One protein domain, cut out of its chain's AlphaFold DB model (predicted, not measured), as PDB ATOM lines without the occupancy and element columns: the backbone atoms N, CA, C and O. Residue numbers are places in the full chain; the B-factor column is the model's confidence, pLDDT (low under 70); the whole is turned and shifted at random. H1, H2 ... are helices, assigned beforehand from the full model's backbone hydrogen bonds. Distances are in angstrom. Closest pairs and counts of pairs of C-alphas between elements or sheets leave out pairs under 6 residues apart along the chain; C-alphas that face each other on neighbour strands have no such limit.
ATOM      1  N   ILE A 256     125.526 135.370 148.351       93.50
ATOM      2  CA  ILE A 256     126.946 135.627 148.629       93.50
ATOM      3  C   ILE A 256     127.787 135.413 147.364       93.50
ATOM      4  O   ILE A 256     128.609 136.264 147.033       93.50
ATOM      5  N   ILE A 257     127.564 134.316 146.635       95.44
ATOM      6  CA  ILE A 257     128.283 134.028 145.384       95.44
ATOM      7  C   ILE A 257     128.019 135.129 144.350       95.44
ATOM      8  O   ILE A 257     128.974 135.701 143.832       95.44
ATOM      9  N   GLN A 258     126.750 135.496 144.131       95.25
ATOM     10  CA  GLN A 258     126.360 136.581 143.218       95.25
ATOM     11  C   GLN A 258     127.060 137.902 143.563       95.25
ATOM     12  O   GLN A 258     127.527 138.613 142.674       95.25
ATOM     13  N   TYR A 259     127.159 138.231 144.853       93.69
ATOM     14  CA  TYR A 259     127.859 139.429 145.306       93.69
ATOM     15  C   TYR A 259     129.367 139.368 145.014       93.69
ATOM     16  O   TYR A 259     129.935 140.321 144.485       93.69
ATOM     17  N   LEU A 260     130.020 138.243 145.324       94.00
ATOM     18  CA  LEU A 260     131.456 138.061 145.087       94.00
ATOM     19  C   LEU A 260     131.805 138.074 143.592       94.00
ATOM     20  O   LEU A 260     132.848 138.603 143.214       94.00
ATOM     21  N   GLU A 261     130.954 137.500 142.743       93.75
ATOM     22  CA  GLU A 261     131.108 137.534 141.286       93.75
ATOM     23  C   GLU A 261     130.971 138.957 140.747       93.75
ATOM     24  O   GLU A 261     131.859 139.424 140.035       93.75
ATOM     25  N   ALA A 262     129.931 139.685 141.167       90.94
ATOM     26  CA  ALA A 262     129.747 141.082 140.785       90.94
ATOM     27  C   ALA A 262     130.939 141.958 141.211       90.94
ATOM     28  O   ALA A 262     131.381 142.810 140.440       90.94
ATOM     29  N   GLN A 263     131.502 141.727 142.403       89.06
ATOM     30  CA  GLN A 263     132.690 142.447 142.865       89.06
ATOM     31  C   GLN A 263     133.916 142.142 141.994       89.06
ATOM     32  O   GLN A 263     134.619 143.060 141.581       89.06
ATOM     33  N   LYS A 264     134.149 140.868 141.651       87.75
ATOM     34  CA  LYS A 264     135.255 140.474 140.763       87.75
ATOM     35  C   LYS A 264     135.145 141.109 139.380       87.75
ATOM     36  O   LYS A 264     136.164 141.486 138.809       87.75
ATOM     37  N   GLU A 265     133.936 141.216 138.832       86.62
ATOM     38  CA  GLU A 265     133.712 141.889 137.551       86.62
ATOM     39  C   GLU A 265     134.054 143.378 137.622       86.62
ATOM     40  O   GLU A 265     134.691 143.904 136.707       86.62
ATOM     41  N   VAL A 266     133.676 144.045 138.714       80.88
ATOM     42  CA  VAL A 266     134.015 145.452 138.968       80.88
ATOM     43  C   VAL A 266     135.529 145.627 139.090       80.88
ATOM     44  O   VAL A 266     136.103 146.452 138.382       80.88
ATOM     45  N   ASP A 267     136.201 144.802 139.891       81.81
ATOM     46  CA  ASP A 267     137.654 144.871 140.075       81.81
ATOM     47  C   ASP A 267     138.403 144.595 138.758       81.81
ATOM     48  O   ASP A 267     139.332 145.319 138.393       81.81
ATOM     49  N   ALA A 268     137.968 143.595 137.982       80.44
ATOM     50  CA  ALA A 268     138.533 143.301 136.666       80.44
ATOM     51  C   ALA A 268     138.314 144.452 135.672       80.44
ATOM     52  O   ALA A 268     139.182 144.727 134.838       80.44
ATOM     53  N   MET A 269     137.171 145.138 135.752       74.69
ATOM     54  CA  MET A 269     136.900 146.325 134.951       74.69
ATOM     55  C   MET A 269     137.815 147.487 135.351       74.69
ATOM     56  O   MET A 269     138.373 148.128 134.461       74.69
ATOM     57  N   HIS A 270     138.034 147.728 136.647       72.81
ATOM     58  CA  HIS A 270     138.978 148.745 137.117       72.81
ATOM     59  C   HIS A 270     140.401 148.455 136.640       72.81
ATOM     60  O   HIS A 270     141.031 149.335 136.055       72.81
ATOM     61  N   VAL A 271     140.887 147.218 136.798       74.44
ATOM     62  CA  VAL A 271     142.223 146.814 136.324       74.44
ATOM     63  C   VAL A 271     142.359 147.051 134.823       74.44
ATOM     64  O   VAL A 271     143.281 147.745 134.404       74.44
ATOM     65  N   ARG A 272     141.404 146.575 134.011       69.44
ATOM     66  CA  ARG A 272     141.421 146.808 132.556       69.44
ATOM     67  C   ARG A 272     141.423 148.297 132.229       69.44
ATOM     68  O   ARG A 272     142.207 148.737 131.402       69.44
ATOM     69  N   THR A 273     140.582 149.085 132.881       63.34
ATOM     70  CA  THR A 273     140.497 150.531 132.632       63.34
ATOM     71  C   THR A 273     141.823 151.228 132.940       63.34
ATOM     72  O   THR A 273     142.293 152.025 132.131       63.34
ATOM     73  N   HIS A 274     142.476 150.882 134.054       63.91
ATOM     74  CA  HIS A 274     143.800 151.404 134.396       63.91
ATOM     75  C   HIS A 274     144.908 150.909 133.452       63.91
ATOM     76  O   HIS A 274     145.817 151.673 133.135       63.91
ATOM     77  N   GLU A 275     144.838 149.667 132.967       63.19
ATOM     78  CA  GLU A 275     145.805 149.114 132.009       63.19
ATOM     79  C   GLU A 275     145.669 149.721 130.603       63.19
ATOM     80  O   GLU A 275     146.682 149.983 129.945       63.19
ATOM     81  N   TYR A 276     144.436 149.960 130.141       59.41
ATOM     82  CA  TYR A 276     144.145 150.518 128.816       59.41
ATOM     83  C   TYR A 276     144.335 152.036 128.752       59.41
ATOM     84  O   TYR A 276     144.712 152.551 127.700       59.41
ATOM     85  N   ALA A 277     144.122 152.759 129.851       59.78
ATOM     86  CA  ALA A 277     144.279 154.205 129.885       59.78
ATOM     87  C   ALA A 277     145.602 154.609 130.554       59.78
ATOM     88  O   ALA A 277     145.648 155.039 131.706       59.78
ATOM     89  N   LYS A 278     146.700 154.493 129.798       63.47
ATOM     90  CA  LYS A 278     148.033 154.967 130.219       63.47
ATOM     91  C   LYS A 278     148.156 156.500 130.222       63.47
ATOM     92  O   LYS A 278     149.077 157.029 130.839       63.47
ATOM     93  N   THR A 279     147.227 157.205 129.569       67.62
ATOM     94  CA  THR A 279     147.213 158.668 129.408       67.62
ATOM     95  C   THR A 279     145.813 159.242 129.660       67.62
ATOM     96  O   THR A 279     144.809 158.583 129.394       67.62
ATOM     97  N   PHE A 280     145.713 160.488 130.141       64.19
ATOM     98  CA  PHE A 280     144.424 161.144 130.442       64.19
ATOM     99  C   PHE A 280     143.484 161.216 129.220       64.19
ATOM    100  O   PHE A 280     142.274 161.050 129.357       64.19
ATOM    101  N   GLU A 281     144.030 161.385 128.013       71.94
ATOM    102  CA  GLU A 281     143.245 161.375 126.770       71.94
ATOM    103  C   GLU A 281     142.600 160.016 126.468       71.94
ATOM    104  O   GLU A 281     141.481 159.974 125.954       71.94
ATOM    105  N   ASP A 282     143.257 158.910 126.821       68.31
ATOM    106  CA  ASP A 282     142.715 157.564 126.624       68.31
ATOM    107  C   ASP A 282     141.546 157.303 127.578       68.31
ATOM    108  O   ASP A 282     140.542 156.716 127.177       68.31
ATOM    109  N   TYR A 283     141.621 157.834 128.805       71.06
ATOM    110  CA  TYR A 283     140.508 157.831 129.761       71.06
ATOM    111  C   TYR A 283     139.289 158.581 129.205       71.06
ATOM    112  O   TYR A 283     138.171 158.066 129.240       71.06
ATOM    113  N   ILE A 284     139.499 159.773 128.635       72.12
ATOM    114  CA  ILE A 284     138.427 160.572 128.020       72.12
ATOM    115  C   ILE A 284     137.827 159.855 126.802       72.12
ATOM    116  O   ILE A 284     136.607 159.849 126.631       72.12
ATOM    117  N   ARG A 285     138.647 159.198 125.968       74.81
ATOM    118  CA  ARG A 285     138.155 158.388 124.838       74.81
ATOM    119  C   ARG A 285     137.347 157.184 125.308       74.81
ATOM    120  O   ARG A 285     136.286 156.930 124.743       74.81
ATOM    121  N   LEU A 286     137.800 156.486 126.349       72.44
ATOM    122  CA  LEU A 286     137.096 155.336 126.912       72.44
ATOM    123  C   LEU A 286     135.722 155.748 127.459       72.44
ATOM    124  O   LEU A 286     134.721 155.121 127.115       72.44
ATOM    125  N   ILE A 287     135.664 156.853 128.211       72.25
ATOM    126  CA  ILE A 287     134.418 157.437 128.731       72.25
ATOM    127  C   ILE A 287     133.471 157.816 127.586       72.25
ATOM    128  O   ILE A 287     132.303 157.438 127.613       72.25
ATOM    129  N   ASN A 288     133.972 158.494 126.550       73.56
ATOM    130  CA  ASN A 288     133.160 158.911 125.400       73.56
ATOM    131  C   ASN A 288     132.706 157.738 124.513       73.56
ATOM    132  O   ASN A 288     131.709 157.856 123.809       73.56
ATOM    133  N   SER A 289     133.433 156.618 124.532       74.44
ATOM    134  CA  SER A 289     133.080 155.393 123.799       74.44
ATOM    135  C   SER A 289     132.146 154.454 124.574       74.44
ATOM    136  O   SER A 289     131.561 153.540 123.989       74.44
ATOM    137  N   CYS A 290     131.993 154.659 125.886       69.25
ATOM    138  CA  CYS A 290     131.141 153.835 126.735       69.25
ATOM    139  C   CYS A 290     129.675 154.285 126.637       69.25
ATOM    140  O   CYS A 290     129.271 155.279 127.231       69.25
ATOM    141  N   ASN A 291     128.847 153.501 125.944       69.44
ATOM    142  CA  ASN A 291     127.413 153.784 125.777       69.44
ATOM    143  C   ASN A 291     126.527 153.295 126.937       69.44
ATOM    144  O   ASN A 291     125.308 153.455 126.884       69.44
ATOM    145  N   ASN A 292     127.099 152.673 127.972       74.00
ATOM    146  CA  ASN A 292     126.341 152.152 129.104       74.00
ATOM    147  C   ASN A 292     126.579 153.011 130.364       74.00
ATOM    148  O   ASN A 292     127.692 153.162 130.872       74.00
ATOM    149  N   VAL A 293     125.497 153.612 130.863       67.94
ATOM    150  CA  VAL A 293     125.521 154.539 132.004       67.94
ATOM    151  C   VAL A 293     125.905 153.824 133.301       67.94
ATOM    152  O   VAL A 293     126.573 154.413 134.151       67.94
ATOM    153  N   ASP A 294     125.544 152.549 133.451       62.25
ATOM    154  CA  ASP A 294     125.875 151.779 134.651       62.25
ATOM    155  C   ASP A 294     127.356 151.399 134.690       62.25
ATOM    156  O   ASP A 294     127.968 151.421 135.757       62.25
ATOM    157  N   THR A 295     127.974 151.151 133.532       63.09
ATOM    158  CA  THR A 295     129.428 150.955 133.439       63.09
ATOM    159  C   THR A 295     130.198 152.246 133.717       63.09
ATOM    160  O   THR A 295     131.217 152.204 134.394       63.09
ATOM    161  N   LEU A 296     129.685 153.408 133.289       63.84
ATOM    162  CA  LEU A 296     130.288 154.714 133.594       63.84
ATOM    163  C   LEU A 296     130.183 155.087 135.078       63.84
ATOM    164  O   LEU A 296     131.119 155.652 135.635       63.84
ATOM    165  N   LYS A 297     129.072 154.749 135.743       64.50
ATOM    166  CA  LYS A 297     128.927 154.946 137.196       64.50
ATOM    167  C   LYS A 297     129.899 154.096 138.010       64.50
ATOM    168  O   LYS A 297     130.308 154.536 139.075       64.50
ATOM    169  N   ARG A 298     130.246 152.904 137.515       58.94
ATOM    170  CA  ARG A 298     131.201 151.980 138.147       58.94
ATOM    171  C   ARG A 298     132.666 152.368 137.913       58.94
ATOM    172  O   ARG A 298     133.527 151.845 138.594       58.94
ATOM    173  N   LEU A 299     132.945 153.269 136.968       60.28
ATOM    174  CA  LEU A 299     134.289 153.780 136.663       60.28
ATOM    175  C   LEU A 299     134.724 154.966 137.546       60.28
ATOM    176  O   LEU A 299     135.890 155.352 137.487       60.28
ATOM    177  N   ARG A 300     133.796 155.566 138.300       53.47
ATOM    178  CA  ARG A 300     134.035 156.713 139.189       53.47
ATOM    179  C   ARG A 300     134.577 156.271 140.540       53.47
ATOM    180  O   ARG A 300     135.451 157.000 141.054       53.47
TER     181      ARG A 300
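AT A GLANCE: This is residues 256 to 300 of the 300 residues of the protein "PXA domain-containing protein" of Heliothis virescens (UniProt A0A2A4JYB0). One long helix, H1, makes the length of this domain, and beyond its last residue the chain folds back through two shorter helices, H2 and H3, in the shape of a hook. H2 leads away from the end of H1, and H3 comes back near the middle of H1, by Val 266; residues 256 to 265 of H1 stick out free, and the contacts among the three helices are few. The printed part has 45 residues, with three named helices in the order H1, H2, H3 and no named strand, and its class is all helix. It is only just loose, close to compact, with a radius of gyration of the C-alphas of 11.7 A, and its outline is elongated, spanning 37 by 20 by 13 A.

HOW THE PARTS SIT: H1, residues 256 to 276, is followed by a tight link of 3 residues and then by H2, residues 280 to 289. H1 and H2 are close but not clearly touching, and their closest C-alphas, those of Tyr 276 and Asp 282, are 7.5 A apart. They run opposite ways at a steep tilt of 54 degrees. A second tight link of 3 residues leads to H3, residues 293 to 298. H2 and H3 are close but not clearly touching, with the C-alphas of Ile 287 and Leu 296 the closest at 6.9 A. They run opposite ways at a tilt of 37 degrees, only just steep. H3 and H1 are also close but not clearly touching: their closest C-alphas, those of Val 266 and Arg 298, are 7.2 A apart. Their lines stand about perpendicular, at 90 degrees. In H1, H2 and H3 every O i to N i+4 pair is within hydrogen-bond range.

IN THESE COORDINATES: H1 begins at C-alpha 256, at (126.946, 135.627, 148.629), and ends at C-alpha 276, at (144.145, 150.518, 128.816), 30.2 A away. H2 measures 14.3 A from C-alpha 280, at (144.424, 161.144, 130.442), to C-alpha 289. H3 measures 8.7 A from C-alpha 293 to C-alpha 298, at (131.201, 151.980, 138.147).

THE WHOLE: The two C-alphas farthest apart, those of Ile 256 and Glu 281, are 37.5 A apart, and the first and last printed C-alphas, those of Ile 256 and Arg 300, are 24.2 A apart. Residues 289 to 294 stand free, as do residues 256 to 265. The printed part has no cut, and Arg 300 is the chain's last residue. The mean pLDDT of the printed part is 73.7. Residues 272 to 280, 282, 290 to 291 and 293 to 300 are under 70, and the mean is 81 in H1, 72 in H2 and 63 in H3.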